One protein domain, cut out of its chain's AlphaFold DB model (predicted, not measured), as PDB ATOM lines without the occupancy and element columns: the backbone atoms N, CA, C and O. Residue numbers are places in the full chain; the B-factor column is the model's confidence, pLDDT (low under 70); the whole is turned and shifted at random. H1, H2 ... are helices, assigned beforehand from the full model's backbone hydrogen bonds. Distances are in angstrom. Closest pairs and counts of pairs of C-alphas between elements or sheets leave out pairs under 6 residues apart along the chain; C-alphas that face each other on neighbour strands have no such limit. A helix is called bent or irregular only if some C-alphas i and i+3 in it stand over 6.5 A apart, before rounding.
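AT A GLANCE: This is residues 195 to 252 and 305 to 339 of the 431 residues of an uncharacterized protein of Ascobolus immersus RN42 (UniProt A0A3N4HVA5). Four helices lie nearly side by side in an up-and-down bundle, with the hairpin of H1 and H2 on one side and the pair H3 and H4 on the other, H3 next to H1 and H4 next to H2. H1 is the longest helix and runs along the long axis; its residues 208 to 220 meet the other helices, while its earlier residues reach beyond them, and the link after H2 runs out toward that same end. The printed part has 93 residues with four named helices, H1 H2 H3 H4 along the chain, and no named strand; the class is all helix. The whole is compact, with a radius of gyration of the C-alphas of 13.4 A and spans of 43 by 29 by 20 A.

IN THESE COORDINATES: H1 is residues 196 to 220, 37.0 A from first to last C-alpha, and begins with C-alpha 196 at (332.805, 590.062, 370.003). H2 is residues 228 to 241, 18.8 A long, with C-alpha 228 at (295.969, 581.503, 367.556). H3 is residues 309 to 322, 20.2 A long; it is irregular, with C-alphas 310 and 313 being 7.1 A apart, and its line is a rough one. H4 is residues 325 to 335, 14.5 A long, and ends with C-alpha 335 at (306.130, 595.466, 370.879).

HOW THE PARTS SIT: H1 touches H2 with residues 208 to 219 alone, at a shallow tilt of 18 degrees, opposite ways, and the two form a helical hairpin; their closest C-alphas are those of Ile 215 and Arg 231, 6.6 A apart. H1 touches H3 with residues 209 to 220 alone, at a shallow tilt of 15 degrees, the same way; the closest C-alphas are those of Gly 220 and Val 322, 4.5 A apart. H2 touches H4 at a shallow tilt of 15 degrees, the same way, with the closest C-alphas, those of Leu 239 and Gly 335, 5.4 A apart. H3 and H4 are close but not clearly touching, with the closest C-alphas, those of Val 319 and Met 328, 7.1 A apart. H1 and H4 are also close but not clearly touching, with the closest C-alphas, those of Ile 216 and Leu 327, 7.4 A apart. H2 and H3 are apart. Each O i to N i+4 pair is within hydrogen-bond range in H2 and H4; in H1 it is 19 of 21 and in H3 8 of 10.

THE WHOLE: The C-alphas of Asp 195 and Pro 224, the two farthest apart, are 43.0 A from each other. Residues 253 to 304 are not printed, and C-alphas 252 and 305 are 19.0 A apart across this cut, which falls in the link from H2 to H3. The link from H1 to H2 is short and that from H3 to H4 is tight. The mean pLDDT of the printed part is 73.2; 37 residues are under 70, among them 195 to 199, 244 to 252, 305 to 314 and 335 to 339.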
ATOM      1  N   ASP A 195     334.088 593.948 367.727       57.50
ATOM      2  CA  ASP A 195     333.801 593.704 369.143       57.50
ATOM      3  C   ASP A 195     332.987 592.396 369.260       57.50
ATOM      4  O   ASP A 195     331.890 592.304 368.697       57.50
ATOM      5  N   PRO A 196     333.495 591.348 369.938       60.53
ATOM      6  CA  PRO A 196     332.805 590.062 370.003       60.53
ATOM      7  C   PRO A 196     331.412 590.174 370.628       60.53
ATOM      8  O   PRO A 196     330.484 589.488 370.190       60.53
ATOM      9  N   GLY A 197     331.253 591.092 371.590       64.31
ATOM     10  CA  GLY A 197     329.959 591.427 372.174       64.31
ATOM     11  C   GLY A 197     328.999 592.003 371.132       64.31
ATOM     12  O   GLY A 197     327.844 591.581 371.057       64.31
ATOM     13  N   ARG A 198     329.467 592.919 370.281       63.00
ATOM     14  CA  ARG A 198     328.707 593.506 369.170       63.00
ATOM     15  C   ARG A 198     328.257 592.455 368.167       63.00
ATOM     16  O   ARG A 198     327.082 592.448 367.794       63.00
ATOM     17  N   ARG A 199     329.137 591.530 367.778       66.12
ATOM     18  CA  ARG A 199     328.787 590.444 366.846       66.12
ATOM     19  C   ARG A 199     327.738 589.510 367.439       66.12
ATOM     20  O   ARG A 199     326.762 589.171 366.771       66.12
ATOM     21  N   GLU A 200     327.894 589.134 368.704       72.06
ATOM     22  CA  GLU A 200     326.913 588.326 369.432       72.06
ATOM     23  C   GLU A 200     325.540 589.022 369.514       72.06
ATOM     24  O   GLU A 200     324.508 588.389 369.258       72.06
ATOM     25  N   ARG A 201     325.517 590.341 369.764       71.81
ATOM     26  CA  ARG A 201     324.295 591.164 369.712       71.81
ATOM     27  C   ARG A 201     323.671 591.185 368.315       71.81
ATOM     28  O   ARG A 201     322.461 591.002 368.197       71.81
ATOM     29  N   LEU A 202     324.464 591.366 367.257       70.62
ATOM     30  CA  LEU A 202     323.984 591.386 365.867       70.62
ATOM     31  C   LEU A 202     323.350 590.061 365.446       70.62
ATOM     32  O   LEU A 202     322.234 590.057 364.919       70.62
ATOM     33  N   ILE A 203     324.026 588.945 365.723       73.75
ATOM     34  CA  ILE A 203     323.503 587.606 365.445       73.75
ATOM     35  C   ILE A 203     322.193 587.400 366.213       73.75
ATOM     36  O   ILE A 203     321.186 587.000 365.633       73.75
ATOM     37  N   THR A 204     322.177 587.735 367.506       78.69
ATOM     38  CA  THR A 204     320.988 587.577 368.354       78.69
ATOM     39  C   THR A 204     319.816 588.428 367.853       78.69
ATOM     40  O   THR A 204     318.694 587.929 367.779       78.69
ATOM     41  N   ASN A 205     320.065 589.678 367.443       74.62
ATOM     42  CA  ASN A 205     319.056 590.562 366.848       74.62
ATOM     43  C   ASN A 205     318.492 589.989 365.547       74.62
ATOM     44  O   ASN A 205     317.279 590.008 365.340       74.62
ATOM     45  N   TRP A 206     319.360 589.464 364.682       76.88
ATOM     46  CA  TRP A 206     318.944 588.860 363.423       76.88
ATOM     47  C   TRP A 206     318.088 587.610 363.649       76.88
ATOM     48  O   TRP A 206     317.006 587.499 363.078       76.88
ATOM     49  N   ILE A 207     318.510 586.706 364.539       82.31
ATOM     50  CA  ILE A 207     317.739 585.497 364.875       82.31
ATOM     51  C   ILE A 207     316.373 585.878 365.430       82.31
ATOM     52  O   ILE A 207     315.354 585.322 365.017       82.31
ATOM     53  N   TRP A 208     316.352 586.825 366.368       85.44
ATOM     54  CA  TRP A 208     315.122 587.337 366.951       85.44
ATOM     55  C   TRP A 208     314.176 587.872 365.871       85.44
ATOM     56  O   TRP A 208     312.993 587.525 365.866       85.44
ATOM     57  N   ALA A 209     314.701 588.650 364.920       79.38
ATOM     58  CA  ALA A 209     313.923 589.194 363.816       79.38
ATOM     59  C   ALA A 209     313.383 588.090 362.896       79.38
ATOM     60  O   ALA A 209     312.197 588.099 362.572       79.38
ATOM     61  N   GLU A 210     314.199 587.111 362.505       82.62
ATOM     62  CA  GLU A 210     313.754 586.010 361.640       82.62
ATOM     63  C   GLU A 210     312.700 585.119 362.320       82.62
ATOM     64  O   GLU A 210     311.709 584.739 361.689       82.62
ATOM     65  N   LEU A 211     312.832 584.865 363.626       88.94
ATOM     66  CA  LEU A 211     311.800 584.175 364.407       88.94
ATOM     67  C   LEU A 211     310.505 584.996 364.476       88.94
ATOM     68  O   LEU A 211     309.421 584.449 364.260       88.94
ATOM     69  N   LEU A 212     310.604 586.309 364.712       87.75
ATOM     70  CA  LEU A 212     309.453 587.212 364.732       87.75
ATOM     71  C   LEU A 212     308.731 587.228 363.378       87.75
ATOM     72  O   LEU A 212     307.509 587.074 363.335       87.75
ATOM     73  N   LYS A 213     309.474 587.337 362.268       85.50
ATOM     74  CA  LYS A 213     308.933 587.268 360.901       85.50
ATOM     75  C   LYS A 213     308.213 585.943 360.653       85.50
ATOM     76  O   LYS A 213     307.098 585.950 360.132       85.50
ATOM     77  N   GLY A 214     308.818 584.817 361.042       87.06
ATOM     78  CA  GLY A 214     308.213 583.489 360.908       87.06
ATOM     79  C   GLY A 214     306.880 583.373 361.653       87.06
ATOM     80  O   GLY A 214     305.885 582.916 361.088       87.06
ATOM     81  N   ILE A 215     306.822 583.866 362.894       90.25
ATOM     82  CA  ILE A 215     305.591 583.848 363.695       90.25
ATOM     83  C   ILE A 215     304.524 584.754 363.081       90.25
ATOM     84  O   ILE A 215     303.373 584.333 362.983       90.25
ATOM     85  N   ILE A 216     304.882 585.958 362.627       89.31
ATOM     86  CA  ILE A 216     303.943 586.870 361.956       89.31
ATOM     87  C   ILE A 216     303.342 586.200 360.716       89.31
ATOM     88  O   ILE A 216     302.119 586.158 360.579       89.31
ATOM     89  N   LYS A 217     304.180 585.609 359.855       87.94
ATOM     90  CA  LYS A 217     303.735 584.894 358.647       87.94
ATOM     91  C   LYS A 217     302.765 583.752 358.969       87.94
ATOM     92  O   LYS A 217     301.806 583.548 358.227       87.94
ATOM     93  N   SER A 218     302.946 583.073 360.106       87.75
ATOM     94  CA  SER A 218     302.051 581.991 360.546       87.75
ATOM     95  C   SER A 218     300.610 582.436 360.848       87.75
ATOM     96  O   SER A 218     299.733 581.586 360.973       87.75
ATOM     97  N   PHE A 219     300.331 583.741 360.973       86.62
ATOM     98  CA  PHE A 219     298.957 584.254 361.073       86.62
ATOM     99  C   PHE A 219     298.276 584.403 359.704       86.62
ATOM    100  O   PHE A 219     297.056 584.297 359.640       86.62
ATOM    101  N   GLY A 220     299.039 584.649 358.630       80.44
ATOM    102  CA  GLY A 220     298.506 584.803 357.268       80.44
ATOM    103  C   GLY A 220     298.390 583.477 356.516       80.44
ATOM    104  O   GLY A 220     297.470 583.285 355.728       80.44
ATOM    105  N   SER A 221     299.287 582.532 356.806       77.06
ATOM    106  CA  SER A 221     299.171 581.135 356.383       77.06
ATOM    107  C   SER A 221     299.077 580.265 357.636       77.06
ATOM    108  O   SER A 221     300.102 579.835 358.172       77.06
ATOM    109  N   PRO A 222     297.865 580.098 358.196       64.19
ATOM    110  CA  PRO A 222     297.707 579.418 359.463       64.19
ATOM    111  C   PRO A 222     298.054 577.942 359.324       64.19
ATOM    112  O   PRO A 222     297.270 577.157 358.795       64.19
ATOM    113  N   GLU A 223     299.210 577.564 359.869       69.12
ATOM    114  CA  GLU A 223     299.567 576.157 360.009       69.12
ATOM    115  C   GLU A 223     298.465 575.441 360.808       69.12
ATOM    116  O   GLU A 223     298.169 575.881 361.928       69.12
ATOM    117  N   PRO A 224     297.847 574.363 360.275       62.75
ATOM    118  CA  PRO A 224     296.688 573.707 360.884       62.75
ATOM    119  C   PRO A 224     296.920 573.271 362.326       62.75
ATOM    120  O   PRO A 224     295.982 573.160 363.114       62.75
ATOM    121  N   TRP A 225     298.179 572.994 362.668       65.31
ATOM    122  CA  TRP A 225     298.534 572.541 363.994       65.31
ATOM    123  C   TRP A 225     298.692 573.685 364.986       65.31
ATOM    124  O   TRP A 225     298.375 573.445 366.140       65.31
ATOM    125  N   LEU A 226     299.118 574.895 364.606       75.62
ATOM    126  CA  LEU A 226     299.421 575.995 365.534       75.62
ATOM    127  C   LEU A 226     298.166 576.843 365.809       75.62
ATOM    128  O   LEU A 226     297.624 577.456 364.895       75.62
ATOM    129  N   CYS A 227     297.672 576.907 367.051       83.12
ATOM    130  CA  CYS A 227     296.455 577.681 367.328       83.12
ATOM    131  C   CYS A 227     296.768 579.168 367.565       83.12
ATOM    132  O   CYS A 227     297.880 579.525 367.954       83.12
ATOM    133  N   GLU A 228     295.780 580.052 367.378       88.31
ATOM    134  CA  GLU A 228     295.969 581.503 367.556       88.31
ATOM    135  C   GLU A 228     296.538 581.852 368.939       88.31
ATOM    136  O   GLU A 228     297.456 582.664 369.044       88.31
ATOM    137  N   LYS A 229     296.043 581.195 369.995       89.38
ATOM    138  CA  LYS A 229     296.515 581.418 371.366       89.38
ATOM    139  C   LYS A 229     298.022 581.193 371.487       89.38
ATOM    140  O   LYS A 229     298.707 582.020 372.079       89.38
ATOM    141  N   GLU A 230     298.540 580.113 370.914       86.12
ATOM    142  CA  GLU A 230     299.974 579.847 370.956       86.12
ATOM    143  C   GLU A 230     300.743 580.844 370.103       86.12
ATOM    144  O   GLU A 230     301.747 581.356 370.575       86.12
ATOM    145  N   ARG A 231     300.269 581.195 368.897       89.50
ATOM    146  CA  ARG A 231     300.926 582.233 368.078       89.50
ATOM    147  C   ARG A 231     301.070 583.552 368.848       89.50
ATOM    148  O   ARG A 231     302.095 584.225 368.756       89.50
ATOM    149  N   LEU A 232     300.063 583.913 369.644       92.00
ATOM    150  CA  LEU A 232     300.107 585.084 370.523       92.00
ATOM    151  C   LEU A 232     301.080 584.908 371.702       92.00
ATOM    152  O   LEU A 232     301.745 585.873 372.082       92.00
ATOM    153  N   GLU A 233     301.188 583.709 372.278       91.50
ATOM    154  CA  GLU A 233     302.183 583.393 373.318       91.50
ATOM    155  C   GLU A 233     303.617 583.441 372.771       91.50
ATOM    156  O   GLU A 233     304.491 584.020 373.410       91.50
ATOM    157  N   PHE A 234     303.836 582.945 371.553       91.25
ATOM    158  CA  PHE A 234     305.076 583.084 370.790       91.25
ATOM    159  C   PHE A 234     305.486 584.550 370.611       91.25
ATOM    160  O   PHE A 234     306.612 584.928 370.937       91.25
ATOM    161  N   LEU A 235     304.559 585.389 370.131       90.56
ATOM    162  CA  LEU A 235     304.798 586.827 369.983       90.56
ATOM    163  C   LEU A 235     305.144 587.477 371.317       90.56
ATOM    164  O   LEU A 235     306.091 588.253 371.392       90.56
ATOM    165  N   ARG A 236     304.390 587.163 372.377       91.19
ATOM    166  CA  ARG A 236     304.674 587.687 373.716       91.19
ATOM    167  C   ARG A 236     306.078 587.286 374.168       91.19
ATOM    168  O   ARG A 236     306.805 588.150 374.645       91.19
ATOM    169  N   PHE A 237     306.454 586.021 373.999       91.75
ATOM    170  CA  PHE A 237     307.769 585.538 374.399       91.75
ATOM    171  C   PHE A 237     308.890 586.310 373.692       91.75
ATOM    172  O   PHE A 237     309.787 586.813 374.359       91.75
ATOM    173  N   LEU A 238     308.815 586.509 372.371       89.12
ATOM    174  CA  LEU A 238     309.832 587.289 371.653       89.12
ATOM    175  C   LEU A 238     309.826 588.782 372.015       89.12
ATOM    176  O   LEU A 238     310.881 589.399 372.124       89.12
ATOM    177  N   LEU A 239     308.651 589.388 372.192       84.81
ATOM    178  CA  LEU A 239     308.526 590.837 372.407       84.81
ATOM    179  C   LEU A 239     308.736 591.266 373.866       84.81
ATOM    180  O   LEU A 239     308.895 592.458 374.119       84.81
ATOM    181  N   VAL A 240     308.700 590.325 374.816       83.12
ATOM    182  CA  VAL A 240     308.794 590.605 376.259       83.12
ATOM    183  C   VAL A 240     309.909 589.798 376.917       83.12
ATOM    184  O   VAL A 240     310.786 590.378 377.549       83.12
ATOM    185  N   ASP A 241     309.900 588.473 376.764       85.12
ATOM    186  CA  ASP A 241     310.743 587.573 377.565       85.12
ATOM    187  C   ASP A 241     312.137 587.350 376.943       85.12
ATOM    188  O   ASP A 241     313.133 587.151 377.644       85.12
ATOM    189  N   TRP A 242     312.233 587.398 375.614       85.62
ATOM    190  CA  TRP A 242     313.492 587.339 374.876       85.62
ATOM    191  C   TRP A 242     313.592 588.468 373.860       85.62
ATOM    192  O   TRP A 242     313.674 588.277 372.653       85.62
ATOM    193  N   THR A 243     313.608 589.670 374.409       75.62
ATOM    194  CA  THR A 243     313.989 590.877 373.692       75.62
ATOM    195  C   THR A 243     315.508 591.045 373.749       75.62
ATOM    196  O   THR A 243     316.058 591.041 374.854       75.62
ATOM    197  N   PRO A 244     316.205 591.196 372.615       67.69
ATOM    198  CA  PRO A 244     317.634 591.467 372.640       67.69
ATOM    199  C   PRO A 244     317.933 592.917 373.066       67.69
ATOM    200  O   PRO A 244     317.050 593.781 373.022       67.69
ATOM    201  N   SER A 245     319.167 593.183 373.520       56.78
ATOM    202  CA  SER A 245     319.564 594.519 373.983       56.78
ATOM    203  C   SER A 245     319.516 595.527 372.834       56.78
ATOM    204  O   SER A 245     319.997 595.287 371.722       56.78
ATOM    205  N   ARG A 246     318.877 596.671 373.093       52.59
ATOM    206  CA  ARG A 246     318.630 597.700 372.083       52.59
ATOM    207  C   ARG A 246     319.726 598.739 372.138       52.59
ATOM    208  O   ARG A 246     319.823 599.457 373.121       52.59
ATOM    209  N   GLY A 247     320.471 598.878 371.048       48.53
ATOM    210  CA  GLY A 247     321.363 600.023 370.859       48.53
ATOM    211  C   GLY A 247     322.760 599.705 370.347       48.53
ATOM    212  O   GLY A 247     323.358 600.598 369.750       48.53
ATOM    213  N   ASP A 248     323.229 598.464 370.479       44.59
ATOM    214  CA  ASP A 248     324.681 598.228 370.545       44.59
ATOM    215  C   ASP A 248     325.229 597.271 369.471       44.59
ATOM    216  O   ASP A 248     326.353 596.805 369.544       44.59
ATOM    217  N   GLY A 249     324.430 596.916 368.463       40.44
ATOM    218  CA  GLY A 249     324.886 596.079 367.338       40.44
ATOM    219  C   GLY A 249     325.018 596.859 366.031       40.44
ATOM    220  O   GLY A 249     326.013 596.776 365.313       40.44
ATOM    221  N   VAL A 250     323.978 597.639 365.732       43.31
ATOM    222  CA  VAL A 250     323.779 598.306 364.435       43.31
ATOM    223  C   VAL A 250     324.295 599.756 364.439       43.31
ATOM    224  O   VAL A 250     324.507 600.331 363.373       43.31
ATOM    225  N   TYR A 251     324.507 600.349 365.624       44.34
ATOM    226  CA  TYR A 251     324.689 601.799 365.812       44.34
ATOM    227  C   TYR A 251     325.946 602.212 366.596       44.34
ATOM    228  O   TYR A 251     326.092 603.392 366.917       44.34
ATOM    229  N   GLU A 252     326.842 601.286 366.930       40.97
ATOM    230  CA  GLU A 252     328.115 601.628 367.569       40.97
ATOM    231  C   GLU A 252     329.113 602.088 366.507       40.97
ATOM    232  O   GLU A 252     329.846 601.285 365.935       40.97
ATOM    233  N   LEU A 305     309.680 597.696 369.280       57.72
ATOM    234  CA  LEU A 305     309.384 598.260 367.975       57.72
ATOM    235  C   LEU A 305     309.210 599.788 368.035       57.72
ATOM    236  O   LEU A 305     309.169 600.422 366.993       57.72
ATOM    237  N   SER A 306     309.132 600.383 369.234       53.19
ATOM    238  CA  SER A 306     309.129 601.847 369.428       53.19
ATOM    239  C   SER A 306     310.516 602.493 369.377       53.19
ATOM    240  O   SER A 306     310.614 603.700 369.174       53.19
ATOM    241  N   ARG A 307     311.584 601.715 369.613       54.12
ATOM    242  CA  ARG A 307     312.958 602.234 369.771       54.12
ATOM    243  C   ARG A 307     313.950 601.692 368.738       54.12
ATOM    244  O   ARG A 307     315.019 602.277 368.601       54.12
ATOM    245  N   ASP A 308     313.623 600.606 368.033       53.34
ATOM    246  CA  ASP A 308     314.474 600.022 366.988       53.34
ATOM    247  C   ASP A 308     313.808 600.101 365.603       53.34
ATOM    248  O   ASP A 308     312.999 599.259 365.213       53.34
ATOM    249  N   GLU A 309     314.143 601.163 364.864       51.09
ATOM    250  CA  GLU A 309     313.568 601.487 363.549       51.09
ATOM    251  C   GLU A 309     314.029 600.529 362.433       51.09
ATOM    252  O   GLU A 309     313.419 600.497 361.368       51.09
ATOM    253  N   VAL A 310     315.073 599.724 362.671       53.66
ATOM    254  CA  VAL A 310     315.669 598.803 361.682       53.66
ATOM    255  C   VAL A 310     314.682 597.723 361.256       53.66
ATOM    256  O   VAL A 310     314.552 597.428 360.072       53.66
ATOM    257  N   TRP A 311     313.959 597.163 362.224       58.25
ATOM    258  CA  TRP A 311     313.040 596.044 362.004       58.25
ATOM    259  C   TRP A 311     311.589 596.481 361.855       58.25
ATOM    260  O   TRP A 311     310.735 595.677 361.479       58.25
ATOM    261  N   PHE A 312     311.305 597.748 362.161       60.56
ATOM    262  CA  PHE A 312     309.959 598.299 362.134       60.56
ATOM    263  C   PHE A 312     309.319 598.112 360.756       60.56
ATOM    264  O   PHE A 312     308.213 597.594 360.674       60.56
ATOM    265  N   GLU A 313     310.015 598.449 359.670       57.78
ATOM    266  CA  GLU A 313     309.452 598.387 358.314       57.78
ATOM    267  C   GLU A 313     309.153 596.960 357.842       57.78
ATOM    268  O   GLU A 313     308.054 596.708 357.350       57.78
ATOM    269  N   ASP A 314     310.077 596.016 358.049       63.94
ATOM    270  CA  ASP A 314     309.882 594.603 357.695       63.94
ATOM    271  C   ASP A 314     308.679 594.008 358.447       63.94
ATOM    272  O   ASP A 314     307.822 593.341 357.861       63.94
ATOM    273  N   VAL A 315     308.584 594.274 359.756       70.69
ATOM    274  CA  VAL A 315     307.457 593.830 360.592       70.69
ATOM    275  C   VAL A 315     306.154 594.473 360.123       70.69
ATOM    276  O   VAL A 315     305.132 593.797 360.015       70.69
ATOM    277  N   MET A 316     306.186 595.765 359.809       68.12
ATOM    278  CA  MET A 316     305.034 596.514 359.317       68.12
ATOM    279  C   MET A 316     304.526 595.994 357.977       68.12
ATOM    280  O   MET A 316     303.319 595.799 357.821       68.12
ATOM    281  N   GLN A 317     305.426 595.734 357.028       67.56
ATOM    282  CA  GLN A 317     305.069 595.160 355.738       67.56
ATOM    283  C   GLN A 317     304.393 593.800 355.928       67.56
ATOM    284  O   GLN A 317     303.304 593.584 355.399       67.56
ATOM    285  N   LEU A 318     304.972 592.924 356.753       72.31
ATOM    286  CA  LEU A 318     304.383 591.615 357.037       72.31
ATOM    287  C   LEU A 318     303.008 591.723 357.706       72.31
ATOM    288  O   LEU A 318     302.107 590.958 357.384       72.31
ATOM    289  N   VAL A 319     302.805 592.680 358.613       74.31
ATOM    290  CA  VAL A 319     301.495 592.915 359.245       74.31
ATOM    291  C   VAL A 319     300.452 593.378 358.228       74.31
ATOM    292  O   VAL A 319     299.296 592.963 358.318       74.31
ATOM    293  N   VAL A 320     300.842 594.212 357.260       69.31
ATOM    294  CA  VAL A 320     299.965 594.656 356.164       69.31
ATOM    295  C   VAL A 320     299.649 593.515 355.197       69.31
ATOM    296  O   VAL A 320     298.533 593.451 354.689       69.31
ATOM    297  N   GLU A 321     300.594 592.609 354.958       69.69
ATOM    298  CA  GLU A 321     300.371 591.405 354.148       69.69
ATOM    299  C   GLU A 321     299.440 590.410 354.860       69.69
ATOM    300  O   GLU A 321     298.552 589.840 354.235       69.69
ATOM    301  N   VAL A 322     299.604 590.234 356.173       80.12
ATOM    302  CA  VAL A 322     298.868 589.248 356.982       80.12
ATOM    303  C   VAL A 322     297.471 589.721 357.406       80.12
ATOM    304  O   VAL A 322     296.561 588.907 357.511       80.12
ATOM    305  N   GLN A 323     297.298 591.013 357.692       74.75
ATOM    306  CA  GLN A 323     296.009 591.641 358.032       74.75
ATOM    307  C   GLN A 323     295.255 591.009 359.218       74.75
ATOM    308  O   GLN A 323     294.031 590.944 359.233       74.75
ATOM    309  N   HIS A 324     295.967 590.573 360.261       83.56
ATOM    310  CA  HIS A 324     295.353 589.901 361.411       83.56
ATOM    311  C   HIS A 324     295.220 590.827 362.637       83.56
ATOM    312  O   HIS A 324     296.205 591.345 363.170       83.56
ATOM    313  N   VAL A 325     293.997 590.993 363.159       82.50
ATOM    314  CA  VAL A 325     293.698 591.933 364.265       82.50
ATOM    315  C   VAL A 325     294.391 591.548 365.575       82.50
ATOM    316  O   VAL A 325     294.974 592.406 366.241       82.50
ATOM    317  N   ALA A 326     294.335 590.273 365.978       87.06
ATOM    318  CA  ALA A 326     294.943 589.824 367.237       87.06
ATOM    319  C   ALA A 326     296.474 590.002 367.252       87.06
ATOM    320  O   ALA A 326     297.019 590.513 368.230       87.06
ATOM    321  N   LEU A 327     297.145 589.664 366.143       87.38
ATOM    322  CA  LEU A 327     298.558 589.956 365.899       87.38
ATOM    323  C   LEU A 327     298.857 591.447 366.095       87.38
ATOM    324  O   LEU A 327     299.742 591.806 366.869       87.38
ATOM    325  N   MET A 328     298.090 592.322 365.443       81.81
ATOM    326  CA  MET A 328     298.303 593.765 365.542       81.81
ATOM    327  C   MET A 328     298.128 594.281 366.979       81.81
ATOM    328  O   MET A 328     298.949 595.056 367.470       81.81
ATOM    329  N   LYS A 329     297.110 593.802 367.705       83.69
ATOM    330  CA  LYS A 329     296.939 594.111 369.136       83.69
ATOM    331  C   LYS A 329     298.140 593.655 369.968       83.69
ATOM    332  O   LYS A 329     298.559 594.384 370.864       83.69
ATOM    333  N   ALA A 330     298.695 592.476 369.686       85.69
ATOM    334  CA  ALA A 330     299.873 591.961 370.380       85.69
ATOM    335  C   ALA A 330     301.126 592.807 370.097       85.69
ATOM    336  O   ALA A 330     301.854 593.130 371.032       85.69
ATOM    337  N   LEU A 331     301.345 593.234 368.851       81.50
ATOM    338  CA  LEU A 331     302.472 594.102 368.489       81.50
ATOM    339  C   LEU A 331     302.370 595.493 369.125       81.50
ATOM    340  O   LEU A 331     303.369 596.015 369.614       81.50
ATOM    341  N   VAL A 332     301.170 596.075 369.190       76.44
ATOM    342  CA  VAL A 332     300.946 597.338 369.913       76.44
ATOM    343  C   VAL A 332     301.175 597.148 371.413       76.44
ATOM    344  O   VAL A 332     301.876 597.940 372.034       76.44
ATOM    345  N   LYS A 333     300.614 596.089 372.006       79.62
ATOM    346  CA  LYS A 333     300.666 595.865 373.456       79.62
ATOM    347  C   LYS A 333     302.061 595.489 373.961       79.62
ATOM    348  O   LYS A 333     302.472 595.985 375.004       79.62
ATOM    349  N   TYR A 334     302.746 594.579 373.272       80.38
ATOM    350  CA  TYR A 334     304.014 593.995 373.721       80.38
ATOM    351  C   TYR A 334     305.217 594.583 372.983       80.38
ATOM    352  O   TYR A 334     306.245 594.846 373.593       80.38
ATOM    353  N   GLY A 335     305.082 594.833 371.680       69.12
ATOM    354  CA  GLY A 335     306.130 595.466 370.879       69.12
ATOM    355  C   GLY A 335     306.170 596.987 371.017       69.12
ATOM    356  O   GLY A 335     307.154 597.589 370.598       69.12
ATOM    357  N   GLY A 336     305.132 597.602 371.604       67.06
ATOM    358  CA  GLY A 336     304.936 599.057 371.710       67.06
ATOM    359  C   GLY A 336     305.015 599.756 370.374       67.06
ATOM    360  O   GLY A 336     305.556 600.845 370.263       67.06
ATOM    361  N   LEU A 337     304.488 599.109 369.348       67.00
ATOM    362  CA  LEU A 337     304.409 599.672 368.021       67.00
ATOM    363  C   LEU A 337     303.628 601.002 368.064       67.00
ATOM    364  O   LEU A 337     302.413 601.012 368.281       67.00
ATOM    365  N   GLU A 338     304.325 602.134 367.912       59.25
ATOM    366  CA  GLU A 338     303.722 603.456 368.085       59.25
ATOM    367  C   GLU A 338     302.971 603.923 366.835       59.25
ATOM    368  O   GLU A 338     303.531 604.065 365.748       59.25
ATOM    369  N   TRP A 339     301.706 604.312 367.011       53.34
ATOM    370  CA  TRP A 339     300.840 604.847 365.950       53.34
ATOM    371  C   TRP A 339     301.378 606.091 365.225       53.34
ATOM    372  O   TRP A 339     300.871 606.450 364.160       53.34
TER     373      TRP A 339